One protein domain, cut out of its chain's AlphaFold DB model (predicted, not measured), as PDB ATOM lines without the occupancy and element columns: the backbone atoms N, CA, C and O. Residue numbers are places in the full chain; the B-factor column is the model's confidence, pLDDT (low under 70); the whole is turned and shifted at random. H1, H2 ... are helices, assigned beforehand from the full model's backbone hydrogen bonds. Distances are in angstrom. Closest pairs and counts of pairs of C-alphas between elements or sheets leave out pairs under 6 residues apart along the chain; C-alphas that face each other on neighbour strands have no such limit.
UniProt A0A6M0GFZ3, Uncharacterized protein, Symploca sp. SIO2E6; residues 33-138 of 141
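What this domain is: This is residues 33 to 138 of the 141 residues of an uncharacterized protein of Symploca sp. SIO2E6 (UniProt A0A6M0GFZ3). What is the shape? H2 and H5 cross as the core, H1, H3 and H6 pack round them, and H4 is set off to one side. What builds it? Printed are 106 residues with six named helices, H1 to H6, class all helix; the whole is compact, radius of gyration of the C-alphas 14.7 A, spans 40 by 35 by 26 A.

How they stand to each other: What touches? H1, residues 34 to 41, touches H5, residues 102 to 116, closest C-alphas Val 41 and Glu 109, 5.3 A. H2, residues 45 to 58, touches residues 107 to 112 alone of H5, closest C-alphas Tyr 51 and Leu 108, 6.1 A. What else? H4, residues 71 to 85, is close but not clearly touching H3, residues 60 to 69. H5 and H6, residues 121 to 138, form a hairpin. Every O i to N i+4 pair is within hydrogen-bond range except in H3, 5 of 6.

Where its parts are: Where does H1 begin? C-alpha 34, (169.255, 176.839, 190.891). Where does H6, 26.0 A long, end? C-alpha 138, (177.167, 157.484, 215.983).

The domain as a whole: Any cut? None; H4 to H5 is a long link. Low pLDDT? Residues 69 to 77, 89 to 98 and 134 to 138 are under 70.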
ATOM      1  N   SER A  33     170.250 172.837 188.221       77.06
ATOM      2  CA  SER A  33     170.395 174.292 188.230       77.06
ATOM      3  C   SER A  33     169.586 174.915 189.374       77.06
ATOM      4  O   SER A  33     168.537 174.404 189.766       77.06
ATOM      5  N   MET A  34     170.011 176.079 189.878       77.94
ATOM      6  CA  MET A  34     169.255 176.839 190.891       77.94
ATOM      7  C   MET A  34     167.788 177.043 190.498       77.94
ATOM      8  O   MET A  34     166.901 176.986 191.347       77.94
ATOM      9  N   ARG A  35     167.522 177.269 189.207       78.62
ATOM     10  CA  ARG A  35     166.170 177.483 188.688       78.62
ATOM     11  C   ARG A  35     165.312 176.223 188.809       78.62
ATOM     12  O   ARG A  35     164.139 176.335 189.158       78.62
ATOM     13  N   ASP A  36     165.888 175.058 188.543       81.88
ATOM     14  CA  ASP A  36     165.169 173.784 188.608       81.88
ATOM     15  C   ASP A  36     164.891 173.392 190.056       81.88
ATOM     16  O   ASP A  36     163.768 173.018 190.389       81.88
ATOM     17  N   VAL A  37     165.862 173.607 190.949       81.94
ATOM     18  CA  VAL A  37     165.682 173.359 192.386       81.94
ATOM     19  C   VAL A  37     164.642 174.297 192.994       81.94
ATOM     20  O   VAL A  37     163.793 173.848 193.756       81.94
ATOM     21  N   VAL A  38     164.636 175.581 192.624       83.06
ATOM     22  CA  VAL A  38     163.597 176.543 193.044       83.06
ATOM     23  C   VAL A  38     162.197 176.044 192.683       83.06
ATOM     24  O   VAL A  38     161.299 176.075 193.525       83.06
ATOM     25  N   LYS A  39     162.015 175.552 191.451       84.12
ATOM     26  CA  LYS A  39     160.730 175.011 190.988       84.12
ATOM     27  C   LYS A  39     160.348 173.736 191.731       84.12
ATOM     28  O   LYS A  39     159.198 173.593 192.122       84.12
ATOM     29  N   ARG A  40     161.311 172.836 191.921       83.31
ATOM     30  CA  ARG A  40     161.100 171.527 192.539       83.31
ATOM     31  C   ARG A  40     160.779 171.627 194.031       83.31
ATOM     32  O   ARG A  40     159.826 171.013 194.487       83.31
ATOM     33  N   VAL A  41     161.523 172.453 194.766       83.94
ATOM     34  CA  VAL A  41     161.305 172.699 196.203       83.94
ATOM     35  C   VAL A  41     160.085 173.603 196.439       83.94
ATOM     36  O   VAL A  41     159.510 173.602 197.524       83.94
ATOM     37  N   GLY A  42     159.673 174.385 195.436       86.12
ATOM     38  CA  GLY A  42     158.503 175.261 195.528       86.12
ATOM     39  C   GLY A  42     158.739 176.513 196.377       86.12
ATOM     40  O   GLY A  42     157.825 176.996 197.040       86.12
ATOM     41  N   VAL A  43     159.964 177.050 196.384       86.44
ATOM     42  CA  VAL A  43     160.344 178.213 197.208       86.44
ATOM     43  C   VAL A  43     161.092 179.267 196.406       86.44
ATOM     44  O   VAL A  43     161.705 178.973 195.388       86.44
ATOM     45  N   THR A  44     161.106 180.515 196.876       87.25
ATOM     46  CA  THR A  44     161.876 181.579 196.209       87.25
ATOM     47  C   THR A  44     163.384 181.302 196.252       87.25
ATOM     48  O   THR A  44     163.881 180.682 197.193       87.25
ATOM     49  N   GLN A  45     164.144 181.853 195.301       83.75
ATOM     50  CA  GLN A  45     165.612 181.753 195.296       83.75
ATOM     51  C   GLN A  45     166.237 182.255 196.609       83.75
ATOM     52  O   GLN A  45     167.181 181.659 197.124       83.75
ATOM     53  N   ARG A  46     165.683 183.321 197.204       84.00
ATOM     54  CA  ARG A  46     166.139 183.854 198.498       84.00
ATOM     55  C   ARG A  46     165.935 182.846 199.630       84.00
ATOM     56  O   ARG A  46     166.827 182.671 200.459       84.00
ATOM     57  N   THR A  47     164.777 182.196 199.662       85.31
ATOM     58  CA  THR A  47     164.456 181.150 200.639       85.31
ATOM     59  C   THR A  47     165.353 179.930 200.445       85.31
ATOM     60  O   THR A  47     165.923 179.428 201.408       85.31
ATOM     61  N   LEU A  48     165.582 179.518 199.198       85.31
ATOM     62  CA  LEU A  48     166.459 178.395 198.883       85.31
ATOM     63  C   LEU A  48     167.909 178.653 199.321       85.31
ATOM     64  O   LEU A  48     168.545 177.790 199.919       85.31
ATOM     65  N   LEU A  49     168.418 179.874 199.116       84.12
ATOM     66  CA  LEU A  49     169.733 180.290 199.616       84.12
ATOM     67  C   LEU A  49     169.813 180.277 201.150       84.12
ATOM     68  O   LEU A  49     170.873 179.986 201.705       84.12
ATOM     69  N   LYS A  50     168.712 180.583 201.848       84.81
ATOM     70  CA  LYS A  50     168.630 180.451 203.309       84.81
ATOM     71  C   LYS A  50     168.723 178.981 203.723       84.81
ATOM     72  O   LYS A  50     169.540 178.656 204.580       84.81
ATOM     73  N   TYR A  51     167.951 178.102 203.087       87.19
ATOM     74  CA  TYR A  51     167.961 176.664 203.378       87.19
ATOM     75  C   TYR A  51     169.325 176.044 203.098       87.19
ATOM     76  O   TYR A  51     169.843 175.312 203.930       87.19
ATOM     77  N   ARG A  52     169.974 176.450 202.004       84.12
ATOM     78  CA  ARG A  52     171.347 176.058 201.673       84.12
ATOM     79  C   ARG A  52     172.344 176.418 202.772       84.12
ATOM     80  O   ARG A  52     173.203 175.609 203.105       84.12
ATOM     81  N   LYS A  53     172.242 177.617 203.356       83.31
ATOM     82  CA  LYS A  53     173.112 178.025 204.475       83.31
ATOM     83  C   LYS A  53     172.876 177.182 205.727       83.31
ATOM     84  O   LYS A  53     173.841 176.847 206.406       83.31
ATOM     85  N   LEU A  54     171.618 176.858 206.031       83.94
ATOM     86  CA  LEU A  54     171.272 175.989 207.157       83.94
ATOM     87  C   LEU A  54     171.799 174.568 206.933       83.94
ATOM     88  O   LEU A  54     172.488 174.035 207.797       83.94
ATOM     89  N   ALA A  55     171.557 174.006 205.750       84.69
ATOM     90  CA  ALA A  55     172.017 172.678 205.370       84.69
ATOM     91  C   ALA A  55     173.541 172.555 205.463       84.69
ATOM     92  O   ALA A  55     174.045 171.672 206.146       84.69
ATOM     93  N   TYR A  56     174.279 173.504 204.880       82.62
ATOM     94  CA  TYR A  56     175.742 173.517 204.936       82.62
ATOM     95  C   TYR A  56     176.293 173.594 206.369       82.62
ATOM     96  O   TYR A  56     177.360 173.063 206.650       82.62
ATOM     97  N   LYS A  57     175.591 174.272 207.285       82.69
ATOM     98  CA  LYS A  57     176.041 174.431 208.674       82.69
ATOM     99  C   LYS A  57     175.770 173.191 209.530       82.69
ATOM    100  O   LYS A  57     176.560 172.888 210.427       82.69
ATOM    101  N   TYR A  58     174.639 172.532 209.299       81.25
ATOM    102  CA  TYR A  58     174.098 171.555 210.239       81.25
ATOM    103  C   TYR A  58     173.999 170.130 209.700       81.25
ATOM    104  O   TYR A  58     173.782 169.218 210.485       81.25
ATOM    105  N   ILE A  59     174.169 169.910 208.398       79.81
ATOM    106  CA  ILE A  59     174.058 168.582 207.792       79.81
ATOM    107  C   ILE A  59     175.440 168.199 207.251       79.81
ATOM    108  O   ILE A  59     175.812 168.655 206.166       79.81
ATOM    109  N   PRO A  60     176.215 167.364 207.974       76.12
ATOM    110  CA  PRO A  60     177.577 167.006 207.579       76.12
ATOM    111  C   PRO A  60     177.667 166.406 206.173       76.12
ATOM    112  O   PRO A  60     178.579 166.748 205.431       76.12
ATOM    113  N   ALA A  61     176.699 165.577 205.768       72.44
ATOM    114  CA  ALA A  61     176.655 165.005 204.419       72.44
ATOM    115  C   ALA A  61     176.492 166.080 203.324       72.44
ATOM    116  O   ALA A  61     177.152 166.020 202.289       72.44
ATOM    117  N   TYR A  62     175.667 167.104 203.575       77.88
ATOM    118  CA  TYR A  62     175.507 168.248 202.673       77.88
ATOM    119  C   TYR A  62     176.798 169.069 202.606       77.88
ATOM    120  O   TYR A  62     177.238 169.461 201.527       77.88
ATOM    121  N   GLN A  63     177.417 169.323 203.764       77.62
ATOM    122  CA  GLN A  63     178.688 170.034 203.848       77.62
ATOM    123  C   GLN A  63     179.787 169.297 203.071       77.62
ATOM    124  O   GLN A  63     180.453 169.921 202.252       77.62
ATOM    125  N   GLN A  64     179.920 167.983 203.270       75.00
ATOM    126  CA  GLN A  64     180.892 167.133 202.585       75.00
ATOM    127  C   GLN A  64     180.667 167.134 201.063       75.00
ATOM    128  O   GLN A  64     181.588 167.453 200.320       75.00
ATOM    129  N   SER A  65     179.427 166.917 200.603       74.56
ATOM    130  CA  SER A  65     179.043 167.012 199.179       74.56
ATOM    131  C   SER A  65     179.411 168.363 198.548       74.56
ATOM    132  O   SER A  65     179.827 168.430 197.386       74.56
ATOM    133  N   CYS A  66     179.255 169.458 199.297       74.69
ATOM    134  CA  CYS A  66     179.653 170.789 198.851       74.69
ATOM    135  C   CYS A  66     181.181 170.958 198.812       74.69
ATOM    136  O   CYS A  66     181.696 171.484 197.826       74.69
ATOM    137  N   SER A  67     181.892 170.535 199.861       74.12
ATOM    138  CA  SER A  67     183.350 170.666 199.977       74.12
ATOM    139  C   SER A  67     184.096 169.818 198.945       74.12
ATOM    140  O   SER A  67     185.039 170.318 198.334       74.12
ATOM    141  N   ASP A  68     183.646 168.588 198.686       74.94
ATOM    142  CA  ASP A  68     184.287 167.674 197.728       74.94
ATOM    143  C   ASP A  68     184.200 168.189 196.290       74.94
ATOM    144  O   ASP A  68     185.144 168.060 195.511       74.94
ATOM    145  N   ARG A  69     183.072 168.809 195.926       68.38
ATOM    146  CA  ARG A  69     182.848 169.310 194.563       68.38
ATOM    147  C   ARG A  69     183.368 170.731 194.351       68.38
ATOM    148  O   ARG A  69     183.676 171.095 193.219       68.38
ATOM    149  N   TYR A  70     183.459 171.534 195.415       67.94
ATOM    150  CA  TYR A  70     183.811 172.954 195.331       67.94
ATOM    151  C   TYR A  70     184.757 173.385 196.462       67.94
ATOM    152  O   TYR A  70     184.402 174.251 197.270       67.94
ATOM    153  N   PRO A  71     185.992 172.852 196.502       68.38
ATOM    154  CA  PRO A  71     186.974 173.205 197.531       68.38
ATOM    155  C   PRO A  71     187.303 174.710 197.540       68.38
ATOM    156  O   PRO A  71     187.586 175.295 198.588       68.38
ATOM    157  N   GLU A  72     187.199 175.373 196.384       65.94
ATOM    158  CA  GLU A  72     187.395 176.820 196.253       65.94
ATOM    159  C   GLU A  72     186.318 177.638 196.982       65.94
ATOM    160  O   GLU A  72     186.630 178.660 197.590       65.94
ATOM    161  N   TYR A  73     185.072 177.155 197.024       67.94
ATOM    162  CA  TYR A  73     183.980 177.824 197.736       67.94
ATOM    163  C   TYR A  73     184.233 177.849 199.252       67.94
ATOM    164  O   TYR A  73     183.990 178.857 199.921       67.94
ATOM    165  N   GLU A  74     184.783 176.766 199.806       69.94
ATOM    166  CA  GLU A  74     185.178 176.709 201.214       69.94
ATOM    167  C   GLU A  74     186.360 177.648 201.513       69.94
ATOM    168  O   GLU A  74     186.359 178.355 202.529       69.94
ATOM    169  N   LEU A  75     187.348 177.713 200.611       67.62
ATOM    170  CA  LEU A  75     188.454 178.672 200.696       67.62
ATOM    171  C   LEU A  75     187.952 180.121 200.661       67.62
ATOM    172  O   LEU A  75     188.421 180.944 201.450       67.62
ATOM    173  N   ASP A  76     186.968 180.435 199.822       68.62
ATOM    174  CA  ASP A  76     186.392 181.776 199.715       68.62
ATOM    175  C   ASP A  76     185.534 182.161 200.924       68.62
ATOM    176  O   ASP A  76     185.577 183.316 201.372       68.62
ATOM    177  N   LEU A  77     184.820 181.206 201.529       69.25
ATOM    178  CA  LEU A  77     184.154 181.405 202.819       69.25
ATOM    179  C   LEU A  77     185.170 181.703 203.931       69.25
ATOM    180  O   LEU A  77     184.993 182.672 204.680       69.25
ATOM    181  N   LYS A  78     186.261 180.926 204.013       73.75
ATOM    182  CA  LYS A  78     187.352 181.143 204.983       73.75
ATOM    183  C   LYS A  78     188.005 182.513 204.774       73.75
ATOM    184  O   LYS A  78     188.148 183.278 205.728       73.75
ATOM    185  N   ARG A  79     188.313 182.879 203.526       71.56
ATOM    186  CA  ARG A  79     188.876 184.190 203.158       71.56
ATOM    187  C   ARG A  79     187.930 185.344 203.492       71.56
ATOM    188  O   ARG A  79     188.378 186.372 203.998       71.56
ATOM    189  N   SER A  80     186.630 185.182 203.250       70.31
ATOM    190  CA  SER A  80     185.617 186.197 203.565       70.31
ATOM    191  C   SER A  80     185.481 186.438 205.068       70.31
ATOM    192  O   SER A  80     185.306 187.584 205.483       70.31
ATOM    193  N   LYS A  81     185.595 185.383 205.886       72.06
ATOM    194  CA  LYS A  81     185.619 185.499 207.350       72.06
ATOM    195  C   LYS A  81     186.845 186.283 207.822       72.06
ATOM    196  O   LYS A  81     186.683 187.285 208.505       72.06
ATOM    197  N   VAL A  82     188.039 185.909 207.355       76.81
ATOM    198  CA  VAL A  82     189.297 186.591 207.714       76.81
ATOM    199  C   VAL A  82     189.258 188.087 207.378       76.81
ATOM    200  O   VAL A  82     189.713 188.906 208.171       76.81
ATOM    201  N   ARG A  83     188.686 188.467 206.228       74.62
ATOM    202  CA  ARG A  83     188.514 189.881 205.850       74.62
ATOM    203  C   ARG A  83     187.585 190.630 206.808       74.62
ATOM    204  O   ARG A  83     187.929 191.721 207.250       74.62
ATOM    205  N   ARG A  84     186.436 190.036 207.163       71.75
ATOM    206  CA  ARG A  84     185.501 190.629 208.137       71.75
ATOM    207  C   ARG A  84     186.143 190.813 209.507       71.75
ATOM    208  O   ARG A  84     185.977 191.876 210.092       71.75
ATOM    209  N   ASP A  85     186.898 189.822 209.974       82.31
ATOM    210  CA  ASP A  85     187.598 189.876 211.264       82.31
ATOM    211  C   ASP A  85     188.660 190.994 211.288       82.31
ATOM    212  O   ASP A  85     188.944 191.567 212.335       82.31
ATOM    213  N   ARG A  86     189.202 191.363 210.119       80.75
ATOM    214  CA  ARG A  86     190.117 192.503 209.936       80.75
ATOM    215  C   ARG A  86     189.411 193.848 209.715       80.75
ATOM    216  O   ARG A  86     190.082 194.845 209.467       80.75
ATOM    217  N   GLY A  87     188.077 193.898 209.765       84.19
ATOM    218  CA  GLY A  87     187.296 195.104 209.462       84.19
ATOM    219  C   GLY A  87     187.296 195.492 207.977       84.19
ATOM    220  O   GLY A  87     186.801 196.560 207.611       84.19
ATOM    221  N   GLU A  88     187.825 194.638 207.099       81.94
ATOM    222  CA  GLU A  88     187.825 194.875 205.661       81.94
ATOM    223  C   GLU A  88     186.437 194.579 205.081       81.94
ATOM    224  O   GLU A  88     185.794 193.576 205.414       81.94
ATOM    225  N   LYS A  89     185.974 195.426 204.149       69.94
ATOM    226  CA  LYS A  89     184.751 195.134 203.394       69.94
ATOM    227  C   LYS A  89     184.931 193.790 202.672       69.94
ATOM    228  O   LYS A  89     185.866 193.650 201.876       69.94
ATOM    229  N   PRO A  90     184.058 192.798 202.912       60.28
ATOM    230  CA  PRO A  90     184.153 191.526 202.220       60.28
ATOM    231  C   PRO A  90     183.979 191.772 200.720       60.28
ATOM    232  O   PRO A  90     182.978 192.347 200.291       60.28
ATOM    233  N   LYS A  91     184.954 191.341 199.914       58.16
ATOM    234  CA  LYS A  91     184.798 191.265 198.460       58.16
ATOM    235  C   LYS A  91     183.849 190.093 198.200       58.16
ATOM    236  O   LYS A  91     184.278 188.951 198.101       58.16
ATOM    237  N   THR A  92     182.546 190.354 198.213       55.47
ATOM    238  CA  THR A  92     181.510 189.361 197.908       55.47
ATOM    239  C   THR A  92     181.490 189.108 196.411       55.47
ATOM    240  O   THR A  92     180.618 189.595 195.702       55.47
ATOM    241  N   VAL A  93     182.469 188.357 195.930       50.56
ATOM    242  CA  VAL A  93     182.293 187.555 194.725       50.56
ATOM    243  C   VAL A  93     182.328 186.122 195.222       50.56
ATOM    244  O   VAL A  93     183.329 185.434 195.093       50.56
ATOM    245  N   LEU A  94     181.267 185.717 195.929       52.25
ATOM    246  CA  LEU A  94     181.004 184.288 196.022       52.25
ATOM    247  C   LEU A  94     180.602 183.896 194.597       52.25
ATOM    248  O   LEU A  94     179.669 184.523 194.081       52.25
ATOM    249  N   PRO A  95     181.320 182.970 193.940       53.81
ATOM    250  CA  PRO A  95     180.925 182.503 192.620       53.81
ATOM    251  C   PRO A  95     179.481 182.003 192.672       53.81
ATOM    252  O   PRO A  95     178.983 181.644 193.751       53.81
ATOM    253  N   ASP A  96     178.806 182.021 191.519       55.28
ATOM    254  CA  ASP A  96     177.439 181.525 191.433       55.28
ATOM    255  C   ASP A  96     177.346 180.167 192.136       55.28
ATOM    256  O   ASP A  96     178.224 179.315 191.957       55.28
ATOM    257  N   PRO A  97     176.330 179.988 192.998       58.53
ATOM    258  CA  PRO A  97     176.196 178.790 193.793       58.53
ATOM    259  C   PRO A  97     176.260 177.582 192.863       58.53
ATOM    260  O   PRO A  97     175.472 177.517 191.915       58.53
ATOM    261  N   PRO A  98     177.162 176.628 193.123       66.31
ATOM    262  CA  PRO A  98     177.286 175.489 192.250       66.31
ATOM    263  C   PRO A  98     175.978 174.706 192.129       66.31
ATOM    264  O   PRO A  98     175.153 174.764 193.059       66.31
ATOM    265  N   PRO A  99     175.803 173.982 191.009       73.12
ATOM    266  CA  PRO A  99     174.627 173.170 190.781       73.12
ATOM    267  C   PRO A  99     174.466 172.111 191.876       73.12
ATOM    268  O   PRO A  99     175.424 171.511 192.373       73.12
ATOM    269  N   PHE A 100     173.214 171.906 192.262       77.12
ATOM    270  CA  PHE A 100     172.847 171.072 193.395       77.12
ATOM    271  C   PHE A 100     172.918 169.595 193.003       77.12
ATOM    272  O   PHE A 100     172.439 169.227 191.929       77.12
ATOM    273  N   THR A 101     173.484 168.743 193.859       76.69
ATOM    274  CA  THR A 101     173.265 167.290 193.718       76.69
ATOM    275  C   THR A 101     171.832 166.946 194.087       76.69
ATOM    276  O   THR A 101     171.179 167.679 194.827       76.69
ATOM    277  N   ASP A 102     171.359 165.779 193.660       74.81
ATOM    278  CA  ASP A 102     170.069 165.265 194.118       74.81
ATOM    279  C   ASP A 102     170.010 165.090 195.647       74.81
ATOM    280  O   ASP A 102     168.962 165.328 196.244       74.81
ATOM    281  N   ILE A 103     171.137 164.780 196.303       75.69
ATOM    282  CA  ILE A 103     171.248 164.744 197.774       75.69
ATOM    283  C   ILE A 103     170.984 166.132 198.364       75.69
ATOM    284  O   ILE A 103     170.183 166.286 199.287       75.69
ATOM    285  N   GLU A 104     171.627 167.164 197.816       78.50
ATOM    286  CA  GLU A 104     171.421 168.538 198.263       78.50
ATOM    287  C   GLU A 104     169.981 168.991 198.022       78.50
ATOM    288  O   GLU A 104     169.390 169.626 198.892       78.50
ATOM    289  N   VAL A 105     169.383 168.619 196.889       83.31
ATOM    290  CA  VAL A 105     167.973 168.905 196.599       83.31
ATOM    291  C   VAL A 105     167.052 168.239 197.620       83.31
ATOM    292  O   VAL A 105     166.219 168.933 198.196       83.31
ATOM    293  N   LYS A 106     167.234 166.945 197.915       82.12
ATOM    294  CA  LYS A 106     166.427 166.220 198.915       82.12
ATOM    295  C   LYS A 106     166.523 166.845 200.305       82.12
ATOM    296  O   LYS A 106     165.514 167.005 200.988       82.12
ATOM    297  N   VAL A 107     167.719 167.263 200.711       83.88
ATOM    298  CA  VAL A 107     167.919 167.984 201.974       83.88
ATOM    299  C   VAL A 107     167.142 169.305 201.989       83.88
ATOM    300  O   VAL A 107     166.512 169.654 202.988       83.88
ATOM    301  N   LEU A 108     167.157 170.052 200.883       87.75
ATOM    302  CA  LEU A 108     166.428 171.316 200.774       87.75
ATOM    303  C   LEU A 108     164.908 171.103 200.750       87.75
ATOM    304  O   LEU A 108     164.194 171.895 201.360       87.75
ATOM    305  N   GLU A 109     164.421 170.034 200.112       87.88
ATOM    306  CA  GLU A 109     163.017 169.599 200.152       87.88
ATOM    307  C   GLU A 109     162.584 169.255 201.585       87.88
ATOM    308  O   GLU A 109     161.529 169.696 202.043       87.88
ATOM    309  N   GLN A 110     163.421 168.534 202.333       84.50
ATOM    310  CA  GLN A 110     163.163 168.203 203.734       84.50
ATOM    311  C   GLN A 110     163.120 169.463 204.609       84.50
ATOM    312  O   GLN A 110     162.156 169.662 205.350       84.50
ATOM    313  N   ILE A 111     164.098 170.368 204.488       86.69
ATOM    314  CA  ILE A 111     164.079 171.650 205.211       86.69
ATOM    315  C   ILE A 111     162.819 172.447 204.851       86.69
ATOM    316  O   ILE A 111     162.142 172.954 205.744       86.69
ATOM    317  N   ALA A 112     162.462 172.523 203.566       87.81
ATOM    318  CA  ALA A 112     161.237 173.183 203.120       87.81
ATOM    319  C   ALA A 112     159.980 172.547 203.734       87.81
ATOM    320  O   ALA A 112     159.071 173.268 204.145       87.81
ATOM    321  N   SER A 113     159.950 171.217 203.872       87.06
ATOM    322  CA  SER A 113     158.854 170.502 204.529       87.06
ATOM    323  C   SER A 113     158.714 170.852 206.016       87.06
ATOM    324  O   SER A 113     157.596 170.894 206.524       87.06
ATOM    325  N   LEU A 114     159.805 171.153 206.728       85.69
ATOM    326  CA  LEU A 114     159.711 171.633 208.114       85.69
ATOM    327  C   LEU A 114     158.987 172.983 208.177       85.69
ATOM    328  O   LEU A 114     158.084 173.172 208.992       85.69
ATOM    329  N   TYR A 115     159.326 173.899 207.272       85.94
ATOM    330  CA  TYR A 115     158.659 175.196 207.190       85.94
ATOM    331  C   TYR A 115     157.201 175.087 206.733       85.94
ATOM    332  O   TYR A 115     156.351 175.804 207.258       85.94
ATOM    333  N   SER A 116     156.875 174.176 205.808       83.19
ATOM    334  CA  SER A 116     155.485 173.963 205.381       83.19
ATOM    335  C   SER A 116     154.608 173.364 206.485       83.19
ATOM    336  O   SER A 116     153.410 173.631 206.524       83.19
ATOM    337  N   LYS A 117     155.206 172.639 207.438       83.81
ATOM    338  CA  LYS A 117     154.555 172.172 208.675       83.81
ATOM    339  C   LYS A 117     154.388 173.268 209.738       83.81
ATOM    340  O   LYS A 117     153.910 172.986 210.832       83.81
ATOM    341  N   GLY A 118     154.767 174.511 209.432       84.94
ATOM    342  CA  GLY A 118     154.597 175.661 210.320       84.94
ATOM    343  C   GLY A 118     155.697 175.826 211.368       84.94
ATOM    344  O   GLY A 118     155.515 176.607 212.301       84.94
ATOM    345  N   LEU A 119     156.831 175.124 211.240       85.00
ATOM    346  CA  LEU A 119     157.952 175.324 212.157       85.00
ATOM    347  C   LEU A 119     158.605 176.688 211.920       85.00
ATOM    348  O   LEU A 119     158.850 177.101 210.784       85.00
ATOM    349  N   ILE A 120     158.936 177.366 213.018       86.00
ATOM    350  CA  ILE A 120     159.696 178.619 212.987       86.00
ATOM    351  C   ILE A 120     161.201 178.350 212.905       86.00
ATOM    352  O   ILE A 120     161.673 177.263 213.240       86.00
ATOM    353  N   ASP A 121     161.970 179.367 212.508       82.88
ATOM    354  CA  ASP A 121     163.425 179.267 212.316       82.88
ATOM    355  C   ASP A 121     164.154 178.616 213.497       82.88
ATOM    356  O   ASP A 121     164.977 177.728 213.293       82.88
ATOM    357  N   GLU A 122     163.824 179.008 214.728       84.88
ATOM    358  CA  GLU A 122     164.448 178.447 215.931       84.88
ATOM    359  C   GLU A 122     164.187 176.945 216.095       84.88
ATOM    360  O   GLU A 122     165.071 176.208 216.526       84.88
ATOM    361  N   GLN A 123     162.992 176.470 215.739       84.12
ATOM    362  CA  GLN A 123     162.634 175.053 215.832       84.12
ATOM    363  C   GLN A 123     163.344 174.231 214.756       84.12
ATOM    364  O   GLN A 123     163.856 173.153 215.050       84.12
ATOM    365  N   VAL A 124     163.418 174.758 213.529       83.31
ATOM    366  CA  VAL A 124     164.157 174.126 212.427       83.31
ATOM    367  C   VAL A 124     165.641 174.023 212.769       83.31
ATOM    368  O   VAL A 124     166.237 172.965 212.596       83.31
ATOM    369  N   VAL A 125     166.236 175.090 213.307       84.69
ATOM    370  CA  VAL A 125     167.643 175.091 213.727       84.69
ATOM    371  C   VAL A 125     167.898 174.056 214.819       84.69
ATOM    372  O   VAL A 125     168.801 173.239 214.656       84.69
ATOM    373  N   LYS A 126     167.074 174.020 215.875       83.31
ATOM    374  CA  LYS A 126     167.203 173.023 216.951       83.31
ATOM    375  C   LYS A 126     167.117 171.590 216.426       83.31
ATOM    376  O   LYS A 126     167.898 170.736 216.828       83.31
ATOM    377  N   LEU A 127     166.192 171.328 215.504       83.19
ATOM    378  CA  LEU A 127     166.054 170.023 214.857       83.19
ATOM    379  C   LEU A 127     167.310 169.610 214.089       83.19
ATOM    380  O   LEU A 127     167.734 168.456 214.156       83.19
ATOM    381  N   LEU A 128     167.896 170.545 213.347       83.88
ATOM    382  CA  LEU A 128     169.109 170.295 212.577       83.88
ATOM    383  C   LEU A 128     170.331 170.090 213.490       83.88
ATOM    384  O   LEU A 128     171.154 169.226 213.210       83.88
ATOM    385  N   GLU A 129     170.421 170.825 214.603       81.62
ATOM    386  CA  GLU A 129     171.473 170.663 215.619       81.62
ATOM    387  C   GLU A 129     171.425 169.280 216.276       81.62
ATOM    388  O   GLU A 129     172.433 168.577 216.289       81.62
ATOM    389  N   VAL A 130     170.240 168.835 216.703       79.81
ATOM    390  CA  VAL A 130     170.055 167.496 217.290       79.81
ATOM    391  C   VAL A 130     170.427 166.388 216.296       79.81
ATOM    392  O   VAL A 130     171.056 165.401 216.679       79.81
ATOM    393  N   ASN A 131     170.071 166.532 215.014       74.12
ATOM    394  CA  ASN A 131     170.455 165.558 213.984       74.12
ATOM    395  C   ASN A 131     171.978 165.499 213.787       74.12
ATOM    396  O   ASN A 131     172.538 164.411 213.636       74.12
ATOM    397  N   LYS A 132     172.655 166.652 213.823       76.75
ATOM    398  CA  LYS A 132     174.113 166.730 213.705       76.75
ATOM    399  C   LYS A 132     174.816 166.000 214.848       76.75
ATOM    400  O   LYS A 132     175.660 165.145 214.587       76.75
ATOM    401  N   GLU A 133     174.437 166.303 216.090       77.25
ATOM    402  CA  GLU A 133     175.039 165.709 217.290       77.25
ATOM    403  C   GLU A 133     174.865 164.186 217.316       77.25
ATOM    404  O   GLU A 133     175.798 163.459 217.658       77.25
ATOM    405  N   ARG A 134     173.700 163.677 216.891       68.00
ATOM    406  CA  ARG A 134     173.442 162.230 216.794       68.00
ATOM    407  C   ARG A 134     174.360 161.539 215.794       68.00
ATOM    408  O   ARG A 134     174.916 160.491 216.104       68.00
ATOM    409  N   HIS A 135     174.535 162.122 214.611       65.88
ATOM    410  CA  HIS A 135     175.384 161.543 213.575       65.88
ATOM    411  C   HIS A 135     176.876 161.592 213.951       65.88
ATOM    412  O   HIS A 135     177.615 160.647 213.680       65.88
ATOM    413  N   GLU A 136     177.328 162.664 214.606       66.44
ATOM    414  CA  GLU A 136     178.685 162.737 215.168       66.44
ATOM    415  C   GLU A 136     178.881 161.712 216.298       66.44
ATOM    416  O   GLU A 136     179.901 161.027 216.318       66.44
ATOM    417  N   SER A 137     177.883 161.519 217.167       59.81
ATOM    418  CA  SER A 137     177.928 160.511 218.239       59.81
ATOM    419  C   SER A 137     177.951 159.075 217.701       59.81
ATOM    420  O   SER A 137     178.630 158.216 218.256       59.81
ATOM    421  N   SER A 138     177.251 158.816 216.592       54.59
ATOM    422  CA  SER A 138     177.167 157.484 215.983       54.59
ATOM    423  C   SER A 138     178.444 157.049 215.257       54.59
ATOM    424  O   SER A 138     178.609 155.859 215.019       54.59
TER     425      SER A 138